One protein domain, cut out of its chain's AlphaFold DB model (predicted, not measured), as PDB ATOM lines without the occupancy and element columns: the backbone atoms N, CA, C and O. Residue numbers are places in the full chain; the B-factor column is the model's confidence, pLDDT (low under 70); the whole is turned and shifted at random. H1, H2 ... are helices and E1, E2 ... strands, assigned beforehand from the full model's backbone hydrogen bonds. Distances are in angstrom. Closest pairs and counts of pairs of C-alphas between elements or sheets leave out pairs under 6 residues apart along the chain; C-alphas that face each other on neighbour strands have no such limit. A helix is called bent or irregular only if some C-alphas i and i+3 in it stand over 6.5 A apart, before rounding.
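This is residues 25 to 201 of the 278 residues of the protein "Metallophos domain-containing protein" of Ananas comosus var. bracteatus (UniProt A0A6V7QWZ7). What does the model look like? A small parallel sheet, E1 E2 E3, stands toward one end of the long axis, with H1 and H3 grazing it and H2 beyond them, while H4 and H5 cross toward the other end, where residues 105 to 142 loop outward. H8 bridges the two parts by touching H3 and H4, and H6 packs on H3. How is it made up? The printed part has 177 residues, in the order E1 H1 H2 E2 H3 E3 H4 H5 H6 H7 H8, and is mostly helix by its named elements, though these hold 79 residues, under half. It is compact, with a radius of gyration of the C-alphas of 17.6 A and spans of 56 by 42 by 27 A.

Where is the sheet? E1 is residues 25 to 27, from C-alpha 25 at (-40.180, 2.074, -12.867); E2 is 57 to 60, 9.9 A long, and E3 is 89 to 92, 10.2 A. Where are the helices? H1 is residues 34 to 48, 20.8 A, H2 50 to 54, H3 71 to 84, 19.6 A, and H4 96 to 104, 12.4 A. H5 is 143 to 148, H6 171 to 176, H7 185 to 188, and H8 191 to 199, 12.1 A, ending at C-alpha 199 at (-22.028, -5.698, -11.661).

How are the strands joined? N 27 and O 59 are 2.9 A apart between E1 and E2, and N 60 and O 91 2.8 A between E2 and E3, within hydrogen-bond range. E1, H1 H2, E2 and E2, H3, E3 are strand-helix-strand units, parallel neighbour strands with helix between, both with right-handed crossovers. What touches H3? H1 touches it only at their ends, at Phe 34 and Val 74, 5.2 A between C-alphas; Thr 71 and Thr 173 of H6 are 5.4 A apart, and Leu 75 and His 193 of H8 6.5 A. What of the rest? H4 touches H5 at Phe 104 and Gly 145, 4.3 A between C-alphas, about perpendicular at 78 degrees, and H8 at Ala 102 and Leu 197, 5.7 A; H2 is close but not clearly touching H1, as H7 is to H6. Every O i to N i+4 pair is within hydrogen-bond range in H1, H2, H4, H5, H6 and H8; irregular H3, with C-alphas 79 and 82 7.1 A apart, has 8 of 10, and H7 is too short.

How large is it? The C-alphas farthest apart, of Ala 51 and Gly 128, are 56.4 A apart, and the printed part has no cut. Which links are long? H4 to H5, with 38 residues, of which 110 to 115 stand free, and H5 to H6, with 22. Where is confidence low? pLDDT is under 70 at 111 to 131, 134 to 137, 153, 155 and 182 to 183.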
ATOM      1  N   ILE A  25     -40.189   1.576 -14.244       97.94
ATOM      2  CA  ILE A  25     -40.180   2.074 -12.867       97.94
ATOM      3  C   ILE A  25     -38.768   2.555 -12.547       97.94
ATOM      4  O   ILE A  25     -37.835   1.758 -12.537       97.94
ATOM      5  N   CYS A  26     -38.611   3.841 -12.239       98.19
ATOM      6  CA  CYS A  26     -37.344   4.409 -11.782       98.19
ATOM      7  C   CYS A  26     -37.399   4.653 -10.268       98.19
ATOM      8  O   CYS A  26     -38.238   5.419  -9.795       98.19
ATOM      9  N   ILE A  27     -36.512   4.010  -9.507       98.56
ATOM     10  CA  ILE A  27     -36.457   4.088  -8.040       98.56
ATOM     11  C   ILE A  27     -35.233   4.909  -7.638       98.56
ATOM     12  O   ILE A  27     -34.113   4.543  -7.982       98.56
ATOM     13  N   GLY A  28     -35.457   6.017  -6.927       97.94
ATOM     14  CA  GLY A  28     -34.395   6.897  -6.426       97.94
ATOM     15  C   GLY A  28     -33.580   6.306  -5.271       97.94
ATOM     16  O   GLY A  28     -33.739   5.138  -4.919       97.94
ATOM     17  N   ASP A  29     -32.736   7.147  -4.676       98.38
ATOM     18  CA  ASP A  29     -31.805   6.785  -3.603       98.38
ATOM     19  C   ASP A  29     -32.505   6.091  -2.423       98.38
ATOM     20  O   ASP A  29     -33.543   6.541  -1.924       98.38
ATOM     21  N   ILE A  30     -31.904   4.999  -1.944       98.50
ATOM     22  CA  ILE A  30     -32.456   4.159  -0.872       98.50
ATOM     23  C   ILE A  30     -31.740   4.419   0.457       98.50
ATOM     24  O   ILE A  30     -32.397   4.493   1.496       98.50
ATOM     25  N   HIS A  31     -30.413   4.558   0.433       98.38
ATOM     26  CA  HIS A  31     -29.565   4.871   1.583       98.38
ATOM     27  C   HIS A  31     -29.841   4.016   2.827       98.38
ATOM     28  O   HIS A  31     -30.124   4.541   3.902       98.38
ATOM     29  N   GLY A  32     -29.833   2.689   2.689       98.12
ATOM     30  CA  GLY A  32     -30.016   1.772   3.817       98.12
ATOM     31  C   GLY A  32     -31.363   1.911   4.539       98.12
ATOM     32  O   GLY A  32     -31.457   1.560   5.712       98.12
ATOM     33  N   LEU A  33     -32.394   2.469   3.893       98.44
ATOM     34  CA  LEU A  33     -33.749   2.591   4.445       98.44
ATOM     35  C   LEU A  33     -34.620   1.423   3.965       98.44
ATOM     36  O   LEU A  33     -35.598   1.616   3.233       98.44
ATOM     37  N   PHE A  34     -34.270   0.200   4.373       98.56
ATOM     38  CA  PHE A  34     -34.930  -1.026   3.919       98.56
ATOM     39  C   PHE A  34     -36.437  -1.015   4.202       98.56
ATOM     40  O   PHE A  34     -37.248  -1.356   3.336       98.56
ATOM     41  N   SER A  35     -36.845  -0.516   5.370       97.50
ATOM     42  CA  SER A  35     -38.264  -0.341   5.703       97.50
ATOM     43  C   SER A  35     -39.039   0.524   4.691       97.50
ATOM     44  O   SER A  35     -40.199   0.222   4.385       97.50
ATOM     45  N   LYS A  36     -38.417   1.576   4.133       98.25
ATOM     46  CA  LYS A  36     -39.012   2.413   3.075       98.25
ATOM     47  C   LYS A  36     -39.014   1.694   1.734       98.25
ATOM     48  O   LYS A  36     -40.043   1.719   1.065       98.25
ATOM     49  N   LEU A  37     -37.915   1.026   1.379       98.69
ATOM     50  CA  LEU A  37     -37.814   0.243   0.146       98.69
ATOM     51  C   LEU A  37     -38.909  -0.825   0.076       98.69
ATOM     52  O   LEU A  37     -39.633  -0.904  -0.911       98.69
ATOM     53  N   ARG A  38     -39.104  -1.589   1.156       98.25
ATOM     54  CA  ARG A  38     -40.144  -2.624   1.233       98.25
ATOM     55  C   ARG A  38     -41.550  -2.052   1.046       98.25
ATOM     56  O   ARG A  38     -42.366  -2.641   0.343       98.25
ATOM     57  N   ARG A  39     -41.840  -0.902   1.668       98.44
ATOM     58  CA  ARG A  39     -43.134  -0.215   1.521       98.44
ATOM     59  C   ARG A  39     -43.340   0.314   0.105       98.44
ATOM     60  O   ARG A  39     -44.428   0.162  -0.434       98.44
ATOM     61  N   LEU A  40     -42.308   0.917  -0.487       98.56
ATOM     62  CA  LEU A  40     -42.346   1.383  -1.871       98.56
ATOM     63  C   LEU A  40     -42.619   0.218  -2.824       98.56
ATOM     64  O   LEU A  40     -43.503   0.325  -3.664       98.56
ATOM     65  N   TRP A  41     -41.915  -0.901  -2.651       98.38
ATOM     66  CA  TRP A  41     -42.088  -2.088  -3.483       98.38
ATOM     67  C   TRP A  41     -43.516  -2.639  -3.430       98.38
ATOM     68  O   TRP A  41     -44.135  -2.833  -4.471       98.38
ATOM     69  N   ALA A  42     -44.074  -2.805  -2.225       97.56
ATOM     70  CA  ALA A  42     -45.455  -3.263  -2.052       97.56
ATOM     71  C   ALA A  42     -46.477  -2.293  -2.672       97.56
ATOM     72  O   ALA A  42     -47.448  -2.717  -3.294       97.56
ATOM     73  N   ASN A  43     -46.247  -0.983  -2.540       98.31
ATOM     74  CA  ASN A  43     -47.108   0.023  -3.157       98.31
ATOM     75  C   ASN A  43     -47.029  -0.008  -4.688       98.31
ATOM     76  O   ASN A  43     -48.052   0.168  -5.339       98.31
ATOM     77  N   LEU A  44     -45.841  -0.228  -5.264       97.81
ATOM     78  CA  LEU A  44     -45.664  -0.351  -6.713       97.81
ATOM     79  C   LEU A  44     -46.382  -1.586  -7.258       97.81
ATOM     80  O   LEU A  44     -47.102  -1.474  -8.243       97.81
ATOM     81  N   GLU A  45     -46.243  -2.732  -6.590       96.06
ATOM     82  CA  GLU A  45     -46.926  -3.976  -6.961       96.06
ATOM     83  C   GLU A  45     -48.454  -3.802  -6.962       96.06
ATOM     84  O   GLU A  45     -49.133  -4.226  -7.898       96.06
ATOM     85  N   ALA A  46     -48.993  -3.093  -5.963       96.69
ATOM     86  CA  ALA A  46     -50.419  -2.786  -5.882       96.69
ATOM     87  C   ALA A  46     -50.883  -1.747  -6.921       96.69
ATOM     88  O   ALA A  46     -51.958  -1.900  -7.496       96.69
ATOM     89  N   ALA A  47     -50.103  -0.686  -7.151       96.69
ATOM     90  CA  ALA A  47     -50.506   0.443  -7.993       96.69
ATOM     91  C   ALA A  47     -50.345   0.176  -9.497       96.69
ATOM     92  O   ALA A  47     -51.171   0.628 -10.284       96.69
ATOM     93  N   VAL A  48     -49.293  -0.542  -9.898       94.75
ATOM     94  CA  VAL A  48     -49.031  -0.896 -11.304       94.75
ATOM     95  C   VAL A  48     -49.938  -2.046 -11.757       94.75
ATOM     96  O   VAL A  48     -50.335  -2.105 -12.918       94.75
ATOM     97  N   GLY A  49     -50.292  -2.945 -10.835       91.88
ATOM     98  CA  GLY A  49     -51.074  -4.144 -11.119       91.88
ATOM     99  C   GLY A  49     -50.206  -5.315 -11.586       91.88
ATOM    100  O   GLY A  49     -49.197  -5.138 -12.267       91.88
ATOM    101  N   GLY A  50     -50.614  -6.536 -11.220       88.25
ATOM    102  CA  GLY A  50     -49.781  -7.741 -11.331       88.25
ATOM    103  C   GLY A  50     -49.182  -7.973 -12.720       88.25
ATOM    104  O   GLY A  50     -47.971  -8.107 -12.836       88.25
ATOM    105  N   ALA A  51     -49.993  -7.941 -13.781       91.25
ATOM    106  CA  ALA A  51     -49.517  -8.256 -15.132       91.25
ATOM    107  C   ALA A  51     -48.445  -7.276 -15.647       91.25
ATOM    108  O   ALA A  51     -47.431  -7.705 -16.195       91.25
ATOM    109  N   ALA A  52     -48.653  -5.971 -15.451       94.31
ATOM    110  CA  ALA A  52     -47.716  -4.938 -15.887       94.31
ATOM    111  C   ALA A  52     -46.482  -4.862 -14.975       94.31
ATOM    112  O   ALA A  52     -45.364  -4.651 -15.444       94.31
ATOM    113  N   PHE A  53     -46.664  -5.091 -13.671       96.69
ATOM    114  CA  PHE A  53     -45.566  -5.141 -12.714       96.69
ATOM    115  C   PHE A  53     -44.641  -6.326 -13.000       96.69
ATOM    116  O   PHE A  53     -43.427  -6.161 -13.017       96.69
ATOM    117  N   GLU A  54     -45.183  -7.510 -13.289       95.62
ATOM    118  CA  GLU A  54     -44.419  -8.739 -13.540       95.62
ATOM    119  C   GLU A  54     -43.453  -8.657 -14.727       95.62
ATOM    120  O   GLU A  54     -42.472  -9.398 -14.750       95.62
ATOM    121  N   THR A  55     -43.710  -7.787 -15.705       95.88
ATOM    122  CA  THR A  55     -42.875  -7.605 -16.906       95.88
ATOM    123  C   THR A  55     -42.150  -6.259 -16.935       95.88
ATOM    124  O   THR A  55     -41.481  -5.934 -17.920       95.88
ATOM    125  N   ALA A  56     -42.252  -5.472 -15.860       96.81
ATOM    126  CA  ALA A  56     -41.697  -4.130 -15.801       96.81
ATOM    127  C   ALA A  56     -40.166  -4.107 -15.970       96.81
ATOM    128  O   ALA A  56     -39.432  -4.997 -15.524       96.81
ATOM    129  N   LEU A  57     -39.675  -3.021 -16.574       97.25
ATOM    130  CA  LEU A  57     -38.282  -2.600 -16.433       97.25
ATOM    131  C   LEU A  57     -38.159  -1.785 -15.145       97.25
ATOM    132  O   LEU A  57     -38.730  -0.702 -15.048       97.25
ATOM    133  N   VAL A  58     -37.380  -2.271 -14.184       98.44
ATOM    134  CA  VAL A  58     -37.128  -1.578 -12.918       98.44
ATOM    135  C   VAL A  58     -35.692  -1.068 -12.897       98.44
ATOM    136  O   VAL A  58     -34.743  -1.852 -12.907       98.44
ATOM    137  N   VAL A  59     -35.529   0.253 -12.871       98.62
ATOM    138  CA  VAL A  59     -34.241   0.950 -12.849       98.62
ATOM    139  C   VAL A  59     -34.022   1.569 -11.471       98.62
ATOM    140  O   VAL A  59     -34.650   2.561 -11.109       98.62
ATOM    141  N   PHE A  60     -33.099   1.004 -10.702       98.81
ATOM    142  CA  PHE A  60     -32.635   1.566  -9.437       98.81
ATOM    143  C   PHE A  60     -31.529   2.586  -9.702       98.81
ATOM    144  O   PHE A  60     -30.490   2.237 -10.265       98.81
ATOM    145  N   LEU A  61     -31.730   3.834  -9.282       98.62
ATOM    146  CA  LEU A  61     -30.909   4.979  -9.682       98.62
ATOM    147  C   LEU A  61     -29.590   5.135  -8.903       98.62
ATOM    148  O   LEU A  61     -28.809   6.023  -9.231       98.62
ATOM    149  N   GLY A  62     -29.304   4.251  -7.946       98.06
ATOM    150  CA  GLY A  62     -28.067   4.229  -7.152       98.06
ATOM    151  C   GLY A  62     -28.307   4.585  -5.687       98.06
ATOM    152  O   GLY A  62     -29.454   4.659  -5.248       98.06
ATOM    153  N   ASP A  63     -27.220   4.771  -4.940       98.50
ATOM    154  CA  ASP A  63     -27.186   5.169  -3.531       98.50
ATOM    155  C   ASP A  63     -28.059   4.267  -2.639       98.50
ATOM    156  O   ASP A  63     -29.035   4.666  -2.004       98.50
ATOM    157  N   TYR A  64     -27.695   2.990  -2.615       98.75
ATOM    158  CA  TYR A  64     -28.276   1.912  -1.822       98.75
ATOM    159  C   TYR A  64     -27.711   1.863  -0.403       98.75
ATOM    160  O   TYR A  64     -28.439   1.500   0.525       98.75
ATOM    161  N   CYS A  65     -26.431   2.206  -0.237       98.38
ATOM    162  CA  CYS A  65     -25.725   2.190   1.040       98.38
ATOM    163  C   CYS A  65     -25.647   3.565   1.716       98.38
ATOM    164  O   CYS A  65     -26.081   4.589   1.182       98.38
ATOM    165  N   ASP A  66     -25.057   3.560   2.910       97.44
ATOM    166  CA  ASP A  66     -24.780   4.700   3.776       97.44
ATOM    167  C   ASP A  66     -26.016   5.433   4.310       97.44
ATOM    168  O   ASP A  66     -27.142   5.251   3.850       97.44
ATOM    169  N   ARG A  67     -25.791   6.298   5.309       95.12
ATOM    170  CA  ARG A  67     -26.787   7.113   6.036       95.12
ATOM    171  C   ARG A  67     -27.821   6.317   6.843       95.12
ATOM    172  O   ARG A  67     -27.996   6.628   8.028       95.12
ATOM    173  N   GLY A  68     -28.526   5.360   6.246       96.25
ATOM    174  CA  GLY A  68     -29.510   4.501   6.905       96.25
ATOM    175  C   GLY A  68     -28.911   3.194   7.442       96.25
ATOM    176  O   GLY A  68     -27.852   2.765   6.984       96.25
ATOM    177  N   PRO A  69     -29.564   2.572   8.437       97.31
ATOM    178  CA  PRO A  69     -28.974   1.479   9.209       97.31
ATOM    179  C   PRO A  69     -29.057   0.099   8.541       97.31
ATOM    180  O   PRO A  69     -28.370  -0.811   8.980       97.31
ATOM    181  N   GLU A  70     -29.868  -0.074   7.494       98.38
ATOM    182  CA  GLU A  70     -30.249  -1.390   6.954       98.38
ATOM    183  C   GLU A  70     -29.607  -1.644   5.573       98.38
ATOM    184  O   GLU A  70     -30.258  -2.106   4.635       98.38
ATOM    185  N   THR A  71     -28.338  -1.248   5.376       98.62
ATOM    186  CA  THR A  71     -27.665  -1.409   4.066       98.62
ATOM    187  C   THR A  71     -27.584  -2.877   3.648       98.62
ATOM    188  O   THR A  71     -27.805  -3.198   2.479       98.62
ATOM    189  N   ARG A  72     -27.257  -3.771   4.586       98.56
ATOM    190  CA  ARG A  72     -27.178  -5.210   4.330       98.56
ATOM    191  C   ARG A  72     -28.508  -5.751   3.803       98.56
ATOM    192  O   ARG A  72     -28.517  -6.391   2.758       98.56
ATOM    193  N   GLU A  73     -29.609  -5.431   4.467       98.75
ATOM    194  CA  GLU A  73     -30.959  -5.873   4.118       98.75
ATOM    195  C   GLU A  73     -31.416  -5.294   2.773       98.75
ATOM    196  O   GLU A  73     -32.081  -5.977   1.992       98.75
ATOM    197  N   VAL A  74     -31.029  -4.047   2.461       98.88
ATOM    198  CA  VAL A  74     -31.242  -3.470   1.126       98.88
ATOM    199  C   VAL A  74     -30.545  -4.314   0.061       98.88
ATOM    200  O   VAL A  74     -31.194  -4.686  -0.915       98.88
ATOM    201  N   LEU A  75     -29.260  -4.647   0.227       98.75
ATOM    202  CA  LEU A  75     -28.546  -5.441  -0.779       98.75
ATOM    203  C   LEU A  75     -29.089  -6.871  -0.884       98.75
ATOM    204  O   LEU A  75     -29.300  -7.336  -2.003       98.75
ATOM    205  N   GLU A  76     -29.410  -7.524   0.236       98.69
ATOM    206  CA  GLU A  76     -30.052  -8.850   0.246       98.69
ATOM    207  C   GLU A  76     -31.372  -8.824  -0.546       98.69
ATOM    208  O   GLU A  76     -31.635  -9.687  -1.390       98.69
ATOM    209  N   PHE A  77     -32.189  -7.784  -0.347       98.75
ATOM    210  CA  PHE A  77     -33.426  -7.601  -1.096       98.75
ATOM    211  C   PHE A  77     -33.172  -7.422  -2.593       98.75
ATOM    212  O   PHE A  77     -33.780  -8.142  -3.387       98.75
ATOM    213  N   LEU A  78     -32.273  -6.513  -2.987       98.75
ATOM    214  CA  LEU A  78     -31.978  -6.236  -4.397       98.75
ATOM    215  C   LEU A  78     -31.417  -7.469  -5.119       98.75
ATOM    216  O   LEU A  78     -31.840  -7.745  -6.242       98.75
ATOM    217  N   VAL A  79     -30.535  -8.235  -4.466       98.69
ATOM    218  CA  VAL A  79     -29.987  -9.506  -4.974       98.69
ATOM    219  C   VAL A  79     -31.084 -10.558  -5.162       98.69
ATOM    220  O   VAL A  79     -31.030 -11.335  -6.114       98.69
ATOM    221  N   SER A  80     -32.113 -10.569  -4.307       98.50
ATOM    222  CA  SER A  80     -33.224 -11.527  -4.408       98.50
ATOM    223  C   SER A  80     -34.213 -11.234  -5.548       98.50
ATOM    224  O   SER A  80     -34.932 -12.139  -5.981       98.50
ATOM    225  N   LEU A  81     -34.275  -9.990  -6.041       98.44
ATOM    226  CA  LEU A  81     -35.316  -9.549  -6.977       98.44
ATOM    227  C   LEU A  81     -35.383 -10.361  -8.281       98.44
ATOM    228  O   LEU A  81     -36.489 -10.765  -8.639       98.44
ATOM    229  N   PRO A  82     -34.270 -10.685  -8.972       97.88
ATOM    230  CA  PRO A  82     -34.335 -11.474 -10.203       97.88
ATOM    231  C   PRO A  82     -34.925 -12.875 -10.001       97.88
ATOM    232  O   PRO A  82     -35.604 -13.384 -10.888       97.88
ATOM    233  N   ALA A  83     -34.701 -13.494  -8.837       98.00
ATOM    234  CA  ALA A  83     -35.278 -14.798  -8.515       98.00
ATOM    235  C   ALA A  83     -36.769 -14.693  -8.161       98.00
ATOM    236  O   ALA A  83     -37.557 -15.565  -8.522       98.00
ATOM    237  N   ARG A  84     -37.164 -13.618  -7.470       97.56
ATOM    238  CA  ARG A  84     -38.559 -13.362  -7.083       97.56
ATOM    239  C   ARG A  84     -39.436 -12.933  -8.257       97.56
ATOM    240  O   ARG A  84     -40.607 -13.291  -8.295       97.56
ATOM    241  N   TYR A  85     -38.869 -12.188  -9.202       97.50
ATOM    242  CA  TYR A  85     -39.564 -11.627 -10.356       97.50
ATOM    243  C   TYR A  85     -38.800 -11.962 -11.646       97.50
ATOM    244  O   TYR A  85     -38.208 -11.082 -12.271       97.50
ATOM    245  N   PRO A  86     -38.810 -13.236 -12.085       97.19
ATOM    246  CA  PRO A  86     -37.993 -13.700 -13.211       97.19
ATOM    247  C   PRO A  86     -38.398 -13.107 -14.568       97.19
ATOM    248  O   PRO A  86     -37.640 -13.195 -15.532       97.19
ATOM    249  N   ARG A  87     -39.598 -12.519 -14.660       96.69
ATOM    250  CA  ARG A  87     -40.097 -11.824 -15.857       96.69
ATOM    251  C   ARG A  87     -39.804 -10.320 -15.852       96.69
ATOM    252  O   ARG A  87     -39.923  -9.694 -16.904       96.69
ATOM    253  N   GLN A  88     -39.378  -9.758 -14.720       96.94
ATOM    254  CA  GLN A  88     -38.935  -8.370 -14.642       96.94
ATOM    255  C   GLN A  88     -37.503  -8.248 -15.148       96.94
ATOM    256  O   GLN A  88     -36.670  -9.147 -15.000       96.94
ATOM    257  N   ARG A  89     -37.184  -7.075 -15.692       97.44
ATOM    258  CA  ARG A  89     -35.803  -6.700 -15.984       97.44
ATOM    259  C   ARG A  89     -35.339  -5.681 -14.956       97.44
ATOM    260  O   ARG A  89     -35.879  -4.584 -14.892       97.44
ATOM    261  N   HIS A  90     -34.298  -6.029 -14.212       98.44
ATOM    262  CA  HIS A  90     -33.719  -5.159 -13.195       98.44
ATOM    263  C   HIS A  90     -32.437  -4.505 -13.703       98.44
ATOM    264  O   HIS A  90     -31.565  -5.168 -14.268       98.44
ATOM    265  N   VAL A  91     -32.322  -3.200 -13.488       98.62
ATOM    266  CA  VAL A  91     -31.122  -2.412 -13.755       98.62
ATOM    267  C   VAL A  91     -30.720  -1.716 -12.466       98.62
ATOM    268  O   VAL A  91     -31.533  -1.036 -11.849       98.62
ATOM    269  N   TYR A  92     -29.453  -1.858 -12.090       98.75
ATOM    270  CA  TYR A  92     -28.899  -1.271 -10.875       98.75
ATOM    271  C   TYR A  92     -27.776  -0.303 -11.248       98.75
ATOM    272  O   TYR A  92     -26.698  -0.722 -11.688       98.75
ATOM    273  N   LEU A  93     -28.050   1.000 -11.142       98.62
ATOM    274  CA  LEU A  93     -27.044   2.029 -11.364       98.62
ATOM    275  C   LEU A  93     -26.070   2.121 -10.189       98.62
ATOM    276  O   LEU A  93     -26.439   2.026  -9.026       98.62
ATOM    277  N   CYS A  94     -24.807   2.376 -10.495       98.38
ATOM    278  CA  CYS A  94     -23.812   2.712  -9.492       98.38
ATOM    279  C   CYS A  94     -24.009   4.165  -9.046       98.38
ATOM    280  O   CYS A  94     -23.827   5.072  -9.859       98.38
ATOM    281  N   GLY A  95     -24.359   4.388  -7.777       98.00
ATOM    282  CA  GLY A  95     -24.284   5.708  -7.155       98.00
ATOM    283  C   GLY A  95     -22.851   6.082  -6.780       98.00
ATOM    284  O   GLY A  95     -21.917   5.274  -6.899       98.00
ATOM    285  N   ASN A  96     -22.629   7.310  -6.299       97.62
ATOM    286  CA  ASN A  96     -21.310   7.644  -5.751       97.62
ATOM    287  C   ASN A  96     -21.013   6.898  -4.457       97.62
ATOM    288  O   ASN A  96     -19.832   6.684  -4.164       97.62
ATOM    289  N   HIS A  97     -22.043   6.540  -3.690       98.06
ATOM    290  CA  HIS A  97     -21.891   5.751  -2.478       98.06
ATOM    291  C   HIS A  97     -21.468   4.313  -2.825       98.06
ATOM    292  O   HIS A  97     -20.421   3.868  -2.350       98.06
ATOM    293  N   GLU A  98     -22.129   3.641  -3.779       98.00
ATOM    294  CA  GLU A  98     -21.727   2.286  -4.205       98.00
ATOM    295  C   GLU A  98     -20.358   2.265  -4.872       98.00
ATOM    296  O   GLU A  98     -19.599   1.325  -4.657       98.00
ATOM    297  N   PHE A  99     -20.006   3.280  -5.668       97.38
ATOM    298  CA  PHE A  99     -18.673   3.351  -6.268       97.38
ATOM    299  C   PHE A  99     -17.578   3.369  -5.195       97.38
ATOM    300  O   PHE A  99     -16.545   2.702  -5.320       97.38
ATOM    301  N   ALA A 100     -17.806   4.128  -4.125       96.38
ATOM    302  CA  ALA A 100     -16.875   4.245  -3.019       96.38
ATOM    303  C   ALA A 100     -16.869   2.980  -2.139       96.38
ATOM    304  O   ALA A 100     -15.795   2.492  -1.784       96.38
ATOM    305  N   PHE A 101     -18.034   2.383  -1.878       97.19
ATOM    306  CA  PHE A 101     -18.151   1.121  -1.153       97.19
ATOM    307  C   PHE A 101     -17.489  -0.040  -1.915       97.19
ATOM    308  O   PHE A 101     -16.633  -0.735  -1.364       97.19
ATOM    309  N   ALA A 102     -17.776  -0.189  -3.212       96.62
ATOM    310  CA  ALA A 102     -17.152  -1.177  -4.092       96.62
ATOM    311  C   ALA A 102     -15.626  -1.019  -4.138       96.62
ATOM    312  O   ALA A 102     -14.897  -2.012  -4.130       96.62
ATOM    313  N   ALA A 103     -15.120   0.220  -4.143       93.94
ATOM    314  CA  ALA A 103     -13.687   0.478  -4.041       93.94
ATOM    315  C   ALA A 103     -13.104  -0.022  -2.716       93.94
ATOM    316  O   ALA A 103     -12.020  -0.605  -2.714       93.94
ATOM    317  N   PHE A 104     -13.811   0.208  -1.608       93.19
ATOM    318  CA  PHE A 104     -13.353  -0.162  -0.275       93.19
ATOM    319  C   PHE A 104     -13.274  -1.679  -0.075       93.19
ATOM    320  O   PHE A 104     -12.314  -2.173   0.511       93.19
ATOM    321  N   VAL A 105     -14.240  -2.430  -0.610       93.50
ATOM    322  CA  VAL A 105     -14.274  -3.901  -0.493       93.50
ATOM    323  C   VAL A 105     -13.572  -4.636  -1.637       93.50
ATOM    324  O   VAL A 105     -13.602  -5.863  -1.685       93.50
ATOM    325  N   GLY A 106     -12.935  -3.909  -2.561       92.06
ATOM    326  CA  GLY A 106     -12.197  -4.500  -3.682       92.06
ATOM    327  C   GLY A 106     -13.078  -5.096  -4.788       92.06
ATOM    328  O   GLY A 106     -12.613  -5.955  -5.531       92.06
ATOM    329  N   ALA A 107     -14.328  -4.643  -4.914       94.44
ATOM    330  CA  ALA A 107     -15.291  -5.101  -5.919       94.44
ATOM    331  C   ALA A 107     -15.254  -4.299  -7.237       94.44
ATOM    332  O   ALA A 107     -15.968  -4.627  -8.181       94.44
ATOM    333  N   LEU A 108     -14.433  -3.247  -7.340       91.44
ATOM    334  CA  LEU A 108     -14.289  -2.510  -8.599       91.44
ATOM    335  C   LEU A 108     -13.616  -3.355  -9.695       91.44
ATOM    336  O   LEU A 108     -12.670  -4.097  -9.412       91.44
ATOM    337  N   PRO A 109     -14.014  -3.185 -10.971       84.44
ATOM    338  CA  PRO A 109     -13.324  -3.826 -12.079       84.44
ATOM    339  C   PRO A 109     -11.875  -3.330 -12.169       84.44
ATOM    340  O   PRO A 109     -11.581  -2.138 -12.015       84.44
ATOM    341  N   ARG A 110     -10.952  -4.254 -12.463       74.38
ATOM    342  CA  ARG A 110      -9.545  -3.906 -12.693       74.38
ATOM    343  C   ARG A 110      -9.422  -3.014 -13.939       74.38
ATOM    344  O   ARG A 110     -10.034  -3.325 -14.964       74.38
ATOM    345  N   PRO A 111      -8.602  -1.948 -13.911       66.44
ATOM    346  CA  PRO A 111      -8.357  -1.129 -15.094       66.44
ATOM    347  C   PRO A 111      -7.794  -1.973 -16.249       66.44
ATOM    348  O   PRO A 111      -6.842  -2.727 -16.066       66.44
ATOM    349  N   ARG A 112      -8.337  -1.811 -17.465       55.97
ATOM    350  CA  ARG A 112      -7.964  -2.600 -18.661       55.97
ATOM    351  C   ARG A 112      -6.524  -2.399 -19.174       55.97
ATOM    352  O   ARG A 112      -6.117  -3.090 -20.101       55.97
ATOM    353  N   ARG A 113      -5.731  -1.489 -18.598       52.16
ATOM    354  CA  ARG A 113      -4.290  -1.355 -18.874       52.16
ATOM    355  C   ARG A 113      -3.535  -1.056 -17.584       52.16
ATOM    356  O   ARG A 113      -3.738  -0.010 -16.974       52.16
ATOM    357  N   VAL A 114      -2.651  -1.976 -17.207       43.03
ATOM    358  CA  VAL A 114      -1.741  -1.853 -16.064       43.03
ATOM    359  C   VAL A 114      -0.595  -0.913 -16.452       43.03
ATOM    360  O   VAL A 114       0.514  -1.343 -16.741       43.03
ATOM    361  N   ALA A 115      -0.846   0.394 -16.462       41.47
ATOM    362  CA  ALA A 115       0.191   1.277 -15.950       41.47
ATOM    363  C   ALA A 115       0.090   1.103 -14.439       41.47
ATOM    364  O   ALA A 115      -0.962   1.394 -13.872       41.47
ATOM    365  N   VAL A 116       1.118   0.498 -13.836       38.72
ATOM    366  CA  VAL A 116       1.270   0.321 -12.388       38.72
ATOM    367  C   VAL A 116       0.558   1.469 -11.678       38.72
ATOM    368  O   VAL A 116       0.891   2.626 -11.933       38.72
ATOM    369  N   LEU A 117      -0.420   1.166 -10.816       44.09
ATOM    370  CA  LEU A 117      -1.155   2.151 -10.014       44.09
ATOM    371  C   LEU A 117      -0.235   2.785  -8.948       44.09
ATOM    372  O   LEU A 117      -0.612   2.994  -7.806       44.09
ATOM    373  N   ARG A 118       1.015   3.093  -9.297       40.84
ATOM    374  CA  ARG A 118       1.846   4.055  -8.599       40.84
ATOM    375  C   ARG A 118       1.319   5.416  -9.024       40.84
ATOM    376  O   ARG A 118       1.772   5.966 -10.017       40.84
ATOM    377  N   HIS A 119       0.402   5.941  -8.220       42.00
ATOM    378  CA  HIS A 119      -0.191   7.277  -8.313       42.00
ATOM    379  C   HIS A 119      -1.482   7.418  -9.146       42.00
ATOM    380  O   HIS A 119      -1.555   8.262 -10.031       42.00
ATOM    381  N   VAL A 120      -2.586   6.811  -8.694       43.66
ATOM    382  CA  VAL A 120      -3.809   7.637  -8.504       43.66
ATOM    383  C   VAL A 120      -3.731   8.232  -7.093       43.66
ATOM    384  O   VAL A 120      -4.564   8.036  -6.217       43.66
ATOM    385  N   GLY A 121      -2.587   8.868  -6.844       37.19
ATOM    386  CA  GLY A 121      -2.149   9.394  -5.571       37.19
ATOM    387  C   GLY A 121      -2.281  10.897  -5.629       37.19
ATOM    388  O   GLY A 121      -1.340  11.578  -6.026       37.19
ATOM    389  N   GLY A 122      -3.452  11.363  -5.214       38.09
ATOM    390  CA  GLY A 122      -3.701  12.737  -4.819       38.09
ATOM    391  C   GLY A 122      -3.820  13.720  -5.974       38.09
ATOM    392  O   GLY A 122      -2.879  13.978  -6.725       38.09
ATOM    393  N   VAL A 123      -4.936  14.448  -5.970       35.53
ATOM    394  CA  VAL A 123      -4.841  15.887  -6.224       35.53
ATOM    395  C   VAL A 123      -3.640  16.383  -5.411       35.53
ATOM    396  O   VAL A 123      -3.482  15.995  -4.251       35.53
ATOM    397  N   ARG A 124      -2.755  17.186  -6.009       35.97
ATOM    398  CA  ARG A 124      -1.460  17.622  -5.443       35.97
ATOM    399  C   ARG A 124      -1.561  18.410  -4.109       35.97
ATOM    400  O   ARG A 124      -0.567  18.981  -3.685       35.97
ATOM    401  N   GLY A 125      -2.721  18.398  -3.440       37.38
ATOM    402  CA  GLY A 125      -2.988  18.882  -2.083       37.38
ATOM    403  C   GLY A 125      -3.585  17.854  -1.094       37.38
ATOM    404  O   GLY A 125      -3.882  18.238   0.030       37.38
ATOM    405  N   GLU A 126      -3.761  16.569  -1.448       45.06
ATOM    406  CA  GLU A 126      -4.369  15.549  -0.555       45.06
ATOM    407  C   GLU A 126      -3.369  14.583   0.109       45.06
ATOM    408  O   GLU A 126      -3.748  13.794   0.977       45.06
ATOM    409  N   ARG A 127      -2.073  14.660  -0.229       37.34
ATOM    410  CA  ARG A 127      -1.002  14.022   0.559       37.34
ATOM    411  C   ARG A 127      -0.863  14.779   1.885       37.34
ATOM    412  O   ARG A 127      -0.060  15.694   2.001       37.34
ATOM    413  N   GLY A 128      -1.736  14.449   2.836       39.41
ATOM    414  CA  GLY A 128      -1.924  15.171   4.100       39.41
ATOM    415  C   GLY A 128      -3.389  15.461   4.451       39.41
ATOM    416  O   GLY A 128      -3.652  16.048   5.502       39.41
ATOM    417  N   ALA A 129      -4.353  15.051   3.613       45.03
ATOM    418  CA  ALA A 129      -5.773  15.197   3.914       45.03
ATOM    419  C   ALA A 129      -6.142  14.346   5.142       45.03
ATOM    420  O   ALA A 129      -6.183  13.116   5.096       45.03
ATOM    421  N   ARG A 130      -6.377  15.025   6.269       51.72
ATOM    422  CA  ARG A 130      -6.840  14.426   7.524       51.72
ATOM    423  C   ARG A 130      -8.181  13.722   7.272       51.72
ATOM    424  O   ARG A 130      -9.154  14.402   6.963       51.72
ATOM    425  N   GLY A 131      -8.218  12.398   7.428       59.66
ATOM    426  CA  GLY A 131      -9.455  11.607   7.408       59.66
ATOM    427  C   GLY A 131      -9.612  10.576   6.289       59.66
ATOM    428  O   GLY A 131     -10.702  10.046   6.125       59.66
ATOM    429  N   LEU A 132      -8.556  10.268   5.529       72.44
ATOM    430  CA  LEU A 132      -8.517   9.080   4.666       72.44
ATOM    431  C   LEU A 132      -8.112   7.847   5.475       72.44
ATOM    432  O   LEU A 132      -7.251   7.958   6.349       72.44
ATOM    433  N   VAL A 133      -8.637   6.672   5.122       70.25
ATOM    434  CA  VAL A 133      -8.067   5.406   5.613       70.25
ATOM    435  C   VAL A 133      -6.629   5.241   5.082       70.25
ATOM    436  O   VAL A 133      -6.307   5.598   3.934       70.25
ATOM    437  N   GLN A 134      -5.743   4.759   5.951       67.75
ATOM    438  CA  GLN A 134      -4.316   4.556   5.695       67.75
ATOM    439  C   GLN A 134      -3.886   3.206   6.272       67.75
ATOM    440  O   GLN A 134      -4.460   2.752   7.258       67.75
ATOM    441  N   GLY A 135      -2.880   2.581   5.665       63.72
ATOM    442  CA  GLY A 135      -2.351   1.288   6.091       63.72
ATOM    443  C   GLY A 135      -1.970   0.404   4.907       63.72
ATOM    444  O   GLY A 135      -2.309   0.698   3.756       63.72
ATOM    445  N   GLU A 136      -1.268  -0.687   5.198       57.69
ATOM    446  CA  GLU A 136      -0.863  -1.675   4.199       57.69
ATOM    447  C   GLU A 136      -2.109  -2.255   3.495       57.69
ATOM    448  O   GLU A 136      -3.079  -2.640   4.143       57.69
ATOM    449  N   GLY A 137      -2.126  -2.242   2.157       67.31
ATOM    450  CA  GLY A 137      -3.285  -2.645   1.342       67.31
ATOM    451  C   GLY A 137      -4.214  -1.505   0.888       67.31
ATOM    452  O   GLY A 137      -4.907  -1.664  -0.116       67.31
ATOM    453  N   TYR A 138      -4.176  -0.325   1.525       74.00
ATOM    454  CA  TYR A 138      -4.994   0.839   1.125       74.00
ATOM    455  C   TYR A 138      -4.337   1.734   0.069       74.00
ATOM    456  O   TYR A 138      -5.023   2.516  -0.588       74.00
ATOM    457  N   ASP A 139      -3.027   1.617  -0.142       71.19
ATOM    458  CA  ASP A 139      -2.296   2.457  -1.102       71.19
ATOM    459  C   ASP A 139      -2.673   2.180  -2.563       71.19
ATOM    460  O   ASP A 139      -2.590   3.071  -3.409       71.19
ATOM    461  N   ALA A 140      -3.134   0.960  -2.851       76.50
ATOM    462  CA  ALA A 140      -3.660   0.571  -4.157       76.50
ATOM    463  C   ALA A 140      -5.180   0.801  -4.291       76.50
ATOM    464  O   ALA A 140      -5.743   0.574  -5.362       76.50
ATOM    465  N   MET A 141      -5.857   1.235  -3.221       86.88
ATOM    466  CA  MET A 141      -7.300   1.466  -3.215       86.88
ATOM    467  C   MET A 141      -7.651   2.778  -3.918       86.88
ATOM    468  O   MET A 141      -6.981   3.800  -3.753       86.88
ATOM    469  N   HIS A 142      -8.759   2.772  -4.660       90.56
ATOM    470  CA  HIS A 142      -9.284   3.983  -5.278       90.56
ATOM    471  C   HIS A 142      -9.572   5.070  -4.224       90.56
ATOM    472  O   HIS A 142     -10.077   4.782  -3.136       90.56
ATOM    473  N   VAL A 143      -9.303   6.337  -4.559       89.69
ATOM    474  CA  VAL A 143      -9.412   7.466  -3.614       89.69
ATOM    475  C   VAL A 143     -10.797   7.578  -2.972       89.69
ATOM    476  O   VAL A 143     -10.895   7.892  -1.790       89.69
ATOM    477  N   GLN A 144     -11.869   7.258  -3.706       92.25
ATOM    478  CA  GLN A 144     -13.222   7.291  -3.139       92.25
ATOM    479  C   GLN A 144     -13.438   6.216  -2.071       92.25
ATOM    480  O   GLN A 144     -13.997   6.535  -1.028       92.25
ATOM    481  N   GLY A 145     -12.897   5.004  -2.243       91.75
ATOM    482  CA  GLY A 145     -12.928   3.985  -1.187       91.75
ATOM    483  C   GLY A 145     -12.184   4.443   0.064       91.75
ATOM    484  O   GLY A 145     -12.672   4.290   1.181       91.75
ATOM    485  N   ARG A 146     -11.051   5.131  -0.118       89.69
ATOM    486  CA  ARG A 146     -10.290   5.677   1.012       89.69
ATOM    487  C   ARG A 146     -11.011   6.791   1.767       89.69
ATOM    488  O   ARG A 146     -10.831   6.914   2.976       89.69
ATOM    489  N   ARG A 147     -11.791   7.612   1.055       90.00
ATOM    490  CA  ARG A 147     -12.658   8.651   1.640       90.00
ATOM    491  C   ARG A 147     -13.865   8.044   2.347       90.00
ATOM    492  O   ARG A 147     -14.278   8.558   3.378       90.00
ATOM    493  N   TRP A 148     -14.408   6.965   1.797       93.06
ATOM    494  CA  TRP A 148     -15.583   6.275   2.316       93.06
ATOM    495  C   TRP A 148     -15.311   5.558   3.637       93.06
ATOM    496  O   TRP A 148     -16.037   5.778   4.601       93.06
ATOM    497  N   GLY A 149     -14.222   4.789   3.717       89.19
ATOM    498  CA  GLY A 149     -13.808   4.110   4.952       89.19
ATOM    499  C   GLY A 149     -12.947   4.957   5.895       89.19
ATOM    500  O   GLY A 149     -12.440   4.444   6.885       89.19
ATOM    501  N   GLY A 150     -12.713   6.229   5.572       85.94
ATOM    502  CA  GLY A 150     -11.906   7.131   6.389       85.94
ATOM    503  C   GLY A 150     -12.715   7.838   7.482       85.94
ATOM    504  O   GLY A 150     -13.934   7.936   7.390       85.94
ATOM    505  N   SER A 151     -12.049   8.366   8.510       80.81
ATOM    506  CA  SER A 151     -12.718   9.063   9.620       80.81
ATOM    507  C   SER A 151     -12.705  10.581   9.451       80.81
ATOM    508  O   SER A 151     -11.641  11.195   9.343       80.81
ATOM    509  N   ILE A 152     -13.869  11.226   9.504       78.25
ATOM    510  CA  ILE A 152     -13.954  12.688   9.430       78.25
ATOM    511  C   ILE A 152     -13.838  13.332  10.823       78.25
ATOM    512  O   ILE A 152     -14.463  12.902  11.784       78.25
ATOM    513  N   ARG A 153     -13.017  14.388  10.950       66.31
ATOM    514  CA  ARG A 153     -12.890  15.163  12.207       66.31
ATOM    515  C   ARG A 153     -14.013  16.184  12.406       66.31
ATOM    516  O   ARG A 153     -14.255  16.616  13.530       66.31
ATOM    517  N   ALA A 154     -14.636  16.626  11.315       70.06
ATOM    518  CA  ALA A 154     -15.753  17.556  11.366       70.06
ATOM    519  C   ALA A 154     -16.969  16.850  11.968       70.06
ATOM    520  O   ALA A 154     -17.302  15.740  11.564       70.06
ATOM    521  N   ARG A 155     -17.626  17.500  12.930       67.06
ATOM    522  CA  ARG A 155     -18.808  16.928  13.582       67.06
ATOM    523  C   ARG A 155     -20.059  17.022  12.718       67.06
ATOM    524  O   ARG A 155     -20.893  16.141  12.838       67.06
ATOM    525  N   PHE A 156     -20.172  18.045  11.867       77.00
ATOM    526  CA  PHE A 156     -21.373  18.348  11.086       77.00
ATOM    527  C   PHE A 156     -21.049  18.644   9.617       77.00
ATOM    528  O   PHE A 156     -19.962  19.144   9.311       77.00
ATOM    529  N   ASP A 157     -21.998  18.350   8.732       74.31
ATOM    530  CA  ASP A 157     -21.966  18.683   7.311       74.31
ATOM    531  C   ASP A 157     -22.405  20.137   7.038       74.31
ATOM    532  O   ASP A 157     -22.701  20.923   7.942       74.31
ATOM    533  N   ASN A 158     -22.465  20.517   5.759       71.44
ATOM    534  CA  ASN A 158     -22.888  21.856   5.338       71.44
ATOM    535  C   ASN A 158     -24.390  22.142   5.545       71.44
ATOM    536  O   ASN A 158     -24.830  23.261   5.286       71.44
ATOM    537  N   LYS A 159     -25.168  21.146   5.975       71.75
ATOM    538  CA  LYS A 159     -26.576  21.246   6.368       71.75
ATOM    539  C   LYS A 159     -26.745  21.145   7.888       71.75
ATOM    540  O   LYS A 159     -27.870  21.028   8.363       71.75
ATOM    541  N   ASN A 160     -25.644  21.219   8.642       76.31
ATOM    542  CA  ASN A 160     -25.609  21.099  10.094       76.31
ATOM    543  C   ASN A 160     -26.085  19.727  10.619       76.31
ATOM    544  O   ASN A 160     -26.539  19.615  11.757       76.31
ATOM    545  N   MET A 161     -25.974  18.677   9.800       74.31
ATOM    546  CA  MET A 161     -26.270  17.295  10.174       74.31
ATOM    547  C   MET A 161     -24.989  16.584  10.608       74.31
ATOM    548  O   MET A 161     -23.954  16.772   9.969       74.31
ATOM    549  N   PRO A 162     -25.008  15.785  11.689       81.00
ATOM    550  CA  PRO A 162     -23.803  15.129  12.155       81.00
ATOM    551  C   PRO A 162     -23.344  14.054  11.169       81.00
ATOM    552  O   PRO A 162     -24.149  13.221  10.749       81.00
ATOM    553  N   TYR A 163     -22.049  14.049  10.844       82.19
ATOM    554  CA  TYR A 163     -21.473  12.986  10.023       82.19
ATOM    555  C   TYR A 163     -21.505  11.649  10.765       82.19
ATOM    556  O   TYR A 163     -21.205  11.575  11.960       82.19
ATOM    557  N   LYS A 164     -21.778  10.571  10.034       85.06
ATOM    558  CA  LYS A 164     -21.739   9.197  10.544       85.06
ATOM    559  C   LYS A 164     -20.449   8.510  10.108       85.06
ATOM    560  O   LYS A 164     -20.412   7.716   9.168       85.06
ATOM    561  N   GLY A 165     -19.363   8.862  10.788       84.88
ATOM    562  CA  GLY A 165     -18.049   8.237  10.627       84.88
ATOM    563  C   GLY A 165     -17.181   8.826   9.509       84.88
ATOM    564  O   GLY A 165     -16.071   9.274   9.794       84.88
ATOM    565  N   SER A 166     -17.672   8.886   8.265       89.06
ATOM    566  CA  SER A 166     -16.931   9.427   7.104       89.06
ATOM    567  C   SER A 166     -17.651  10.578   6.406       89.06
ATOM    568  O   SER A 166     -18.797  10.892   6.713       89.06
ATOM    569  N   THR A 167     -17.011  11.175   5.388       87.00
ATOM    570  CA  THR A 167     -17.666  12.148   4.488       87.00
ATOM    571  C   THR A 167     -18.829  11.553   3.686       87.00
ATOM    572  O   THR A 167     -19.539  12.304   3.023       87.00
ATOM    573  N   TYR A 168     -18.963  10.224   3.683       91.00
ATOM    574  CA  TYR A 168     -20.027   9.474   3.019       91.00
ATOM    575  C   TYR A 168     -21.120   9.010   3.989       91.00
ATOM    576  O   TYR A 168     -22.080   8.407   3.534       91.00
ATOM    577  N   ASP A 169     -21.003   9.279   5.296       92.62
ATOM    578  CA  ASP A 169     -21.880   8.698   6.322       92.62
ATOM    579  C   ASP A 169     -21.891   7.162   6.290       92.62
ATOM    580  O   ASP A 169     -22.951   6.537   6.356       92.62
ATOM    581  N   ALA A 170     -20.700   6.565   6.165       94.12
ATOM    582  CA  ALA A 170     -20.524   5.132   5.948       94.12
ATOM    583  C   ALA A 170     -20.686   4.257   7.201       94.12
ATOM    584  O   ALA A 170     -20.913   3.057   7.070       94.12
ATOM    585  N   ALA A 171     -20.585   4.813   8.416       93.38
ATOM    586  CA  ALA A 171     -20.643   4.014   9.650       93.38
ATOM    587  C   ALA A 171     -21.875   3.083   9.746       93.38
ATOM    588  O   ALA A 171     -21.678   1.905  10.039       93.38
ATOM    589  N   PRO A 172     -23.107   3.518   9.403       95.56
ATOM    590  CA  PRO A 172     -24.283   2.646   9.401       95.56
ATOM    591  C   PRO A 172     -24.157   1.456   8.448       95.56
ATOM    592  O   PRO A 172     -24.692   0.386   8.722       95.56
ATOM    593  N   THR A 173     -23.426   1.601   7.339       97.12
ATOM    594  CA  THR A 173     -23.150   0.466   6.456       97.12
ATOM    595  C   THR A 173     -22.248  -0.545   7.144       97.12
ATOM    596  O   THR A 173     -22.600  -1.720   7.146       97.12
ATOM    597  N   PHE A 174     -21.156  -0.128   7.793       95.56
ATOM    598  CA  PHE A 174     -20.322  -1.046   8.586       95.56
ATOM    599  C   PHE A 174     -21.147  -1.766   9.665       95.56
ATOM    600  O   PHE A 174     -21.118  -2.997   9.745       95.56
ATOM    601  N   GLU A 175     -21.946  -1.009  10.419       95.81
ATOM    602  CA  GLU A 175     -22.815  -1.522  11.482       95.81
ATOM    603  C   GLU A 175     -23.834  -2.546  10.957       95.81
ATOM    604  O   GLU A 175     -24.025  -3.585  11.587       95.81
ATOM    605  N   SER A 176     -24.414  -2.326   9.769       97.56
ATOM    606  CA  SER A 176     -25.348  -3.276   9.137       97.56
ATOM    607  C   SER A 176     -24.709  -4.628   8.783       97.56
ATOM    608  O   SER A 176     -25.388  -5.650   8.711       97.56
ATOM    609  N   TYR A 177     -23.383  -4.666   8.607       97.00
ATOM    610  CA  TYR A 177     -22.612  -5.904   8.432       97.00
ATOM    611  C   TYR A 177     -22.058  -6.458   9.752       97.00
ATOM    612  O   TYR A 177     -21.297  -7.424   9.740       97.00
ATOM    613  N   GLY A 178     -22.441  -5.877  10.892       95.06
ATOM    614  CA  GLY A 178     -22.031  -6.330  12.220       95.06
ATOM    615  C   GLY A 178     -20.571  -6.035  12.555       95.06
ATOM    616  O   GLY A 178     -20.002  -6.702  13.418       95.06
ATOM    617  N   VAL A 179     -19.945  -5.065  11.880       91.69
ATOM    618  CA  VAL A 179     -18.555  -4.669  12.142       91.69
ATOM    619  C   VAL A 179     -18.462  -3.195  12.534       91.69
ATOM    620  O   VAL A 179     -19.235  -2.375  12.039       91.69
ATOM    621  N   PRO A 180     -17.514  -2.817  13.407       86.19
ATOM    622  CA  PRO A 180     -17.211  -1.411  13.627       86.19
ATOM    623  C   PRO A 180     -16.616  -0.790  12.359       86.19
ATOM    624  O   PRO A 180     -16.125  -1.496  11.474       86.19
ATOM    625  N   MET A 181     -16.602   0.542  12.300       78.94
ATOM    626  CA  MET A 181     -15.940   1.312  11.243       78.94
ATOM    627  C   MET A 181     -14.405   1.297  11.404       78.94
ATOM    628  O   MET A 181     -13.756   2.316  11.620       78.94
ATOM    629  N   ASP A 182     -13.858   0.091  11.324       68.19
ATOM    630  CA  ASP A 182     -12.449  -0.293  11.335       68.19
ATOM    631  C   ASP A 182     -12.243  -1.230  10.111       68.19
ATOM    632  O   ASP A 182     -13.215  -1.691   9.504       68.19
ATOM    633  N   PRO A 183     -11.020  -1.486   9.644       63.06
ATOM    634  CA  PRO A 183     -10.682  -2.413   8.558       63.06
ATOM    635  C   PRO A 183     -11.052  -3.932   8.488       63.06
ATOM    636  O   PRO A 183     -10.405  -4.596   7.674       63.06
ATOM    637  N   PRO A 184     -12.085  -4.562   9.112       73.38
ATOM    638  CA  PRO A 184     -12.494  -5.918   8.702       73.38
ATOM    639  C   PRO A 184     -13.705  -6.012   7.746       73.38
ATOM    640  O   PRO A 184     -14.072  -7.128   7.374       73.38
ATOM    641  N   LEU A 185     -14.310  -4.906   7.284       85.06
ATOM    642  CA  LEU A 185     -15.561  -4.962   6.495       85.06
ATOM    643  C   LEU A 185     -15.482  -5.823   5.227       85.06
ATOM    644  O   LEU A 185     -16.418  -6.561   4.937       85.06
ATOM    645  N   ALA A 186     -14.373  -5.794   4.483       84.81
ATOM    646  CA  ALA A 186     -14.242  -6.586   3.254       84.81
ATOM    647  C   ALA A 186     -14.418  -8.104   3.488       84.81
ATOM    648  O   ALA A 186     -14.816  -8.824   2.572       84.81
ATOM    649  N   LYS A 187     -14.146  -8.592   4.707       88.25
ATOM    650  CA  LYS A 187     -14.392  -9.988   5.106       88.25
ATOM    651  C   LYS A 187     -15.841 -10.236   5.530       88.25
ATOM    652  O   LYS A 187     -16.317 -11.350   5.365       88.25
ATOM    653  N   ALA A 188     -16.519  -9.225   6.070       93.38
ATOM    654  CA  ALA A 188     -17.902  -9.325   6.533       93.38
ATOM    655  C   ALA A 188     -18.931  -9.224   5.394       93.38
ATOM    656  O   ALA A 188     -20.029  -9.756   5.524       93.38
ATOM    657  N   VAL A 189     -18.589  -8.558   4.285       96.31
ATOM    658  CA  VAL A 189     -19.479  -8.433   3.120       96.31
ATOM    659  C   VAL A 189     -19.522  -9.754   2.334       96.31
ATOM    660  O   VAL A 189     -18.468 -10.189   1.850       96.31
ATOM    661  N   PRO A 190     -20.712 -10.366   2.167       97.56
ATOM    662  CA  PRO A 190     -20.905 -11.583   1.379       97.56
ATOM    663  C   PRO A 190     -20.452 -11.465  -0.086       97.56
ATOM    664  O   PRO A 190     -20.418 -10.375  -0.668       97.56
ATOM    665  N   ASP A 191     -20.105 -12.592  -0.709       97.25
ATOM    666  CA  ASP A 191     -19.582 -12.606  -2.083       97.25
ATOM    667  C   ASP A 191     -20.638 -12.249  -3.136       97.25
ATOM    668  O   ASP A 191     -20.313 -11.619  -4.142       97.25
ATOM    669  N   ASP A 192     -21.905 -12.579  -2.900       97.88
ATOM    670  CA  ASP A 192     -23.029 -12.149  -3.736       97.88
ATOM    671  C   ASP A 192     -23.245 -10.629  -3.668       97.88
ATOM    672  O   ASP A 192     -23.489 -10.006  -4.699       97.88
ATOM    673  N   HIS A 193     -23.042 -10.002  -2.506       98.44
ATOM    674  CA  HIS A 193     -23.055  -8.543  -2.364       98.44
ATOM    675  C   HIS A 193     -21.867  -7.902  -3.093       98.44
ATOM    676  O   HIS A 193     -22.034  -6.909  -3.802       98.44
ATOM    677  N   LYS A 194     -20.661  -8.476  -2.984       97.81
ATOM    678  CA  LYS A 194     -19.496  -8.008  -3.763       97.81
ATOM    679  C   LYS A 194     -19.734  -8.152  -5.260       97.81
ATOM    680  O   LYS A 194     -19.398  -7.243  -6.015       97.81
ATOM    681  N   LYS A 195     -20.334  -9.264  -5.690       97.81
ATOM    682  CA  LYS A 195     -20.720  -9.488  -7.083       97.81
ATOM    683  C   LYS A 195     -21.758  -8.460  -7.536       97.81
ATOM    684  O   LYS A 195     -21.596  -7.881  -8.604       97.81
ATOM    685  N   PHE A 196     -22.774  -8.189  -6.720       98.50
ATOM    686  CA  PHE A 196     -23.775  -7.161  -6.993       98.50
ATOM    687  C   PHE A 196     -23.120  -5.791  -7.210       98.50
ATOM    688  O   PHE A 196     -23.333  -5.174  -8.249       98.50
ATOM    689  N   LEU A 197     -22.250  -5.363  -6.287       98.31
ATOM    690  CA  LEU A 197     -21.483  -4.115  -6.397       98.31
ATOM    691  C   LEU A 197     -20.593  -4.081  -7.647       98.31
ATOM    692  O   LEU A 197     -20.508  -3.055  -8.324       98.31
ATOM    693  N   HIS A 198     -19.937  -5.200  -7.962       97.12
ATOM    694  CA  HIS A 198     -19.113  -5.343  -9.159       97.12
ATOM    695  C   HIS A 198     -19.933  -5.198 -10.445       97.12
ATOM    696  O   HIS A 198     -19.416  -4.680 -11.434       97.12
ATOM    697  N   ASP A 199     -21.188  -5.644 -10.461       97.19
ATOM    698  CA  ASP A 199     -22.028  -5.698 -11.661       97.19
ATOM    699  C   ASP A 199     -22.829  -4.413 -11.909       97.19
ATOM    700  O   ASP A 199     -23.414  -4.261 -12.984       97.19
ATOM    701  N   LEU A 200     -22.799  -3.452 -10.978       98.12
ATOM    702  CA  LEU A 200     -23.454  -2.156 -11.152       98.12
ATOM    703  C   LEU A 200     -22.986  -1.457 -12.433       98.12
ATOM    704  O   LEU A 200     -21.790  -1.407 -12.767       98.12
ATOM    705  N   VAL A 201     -23.951  -0.879 -13.146       97.75
ATOM    706  CA  VAL A 201     -23.701  -0.129 -14.379       97.75
ATOM    707  C   VAL A 201     -23.625   1.361 -14.068       97.75
ATOM    708  O   VAL A 201     -24.350   1.869 -13.224       97.75
TER     709      VAL A 201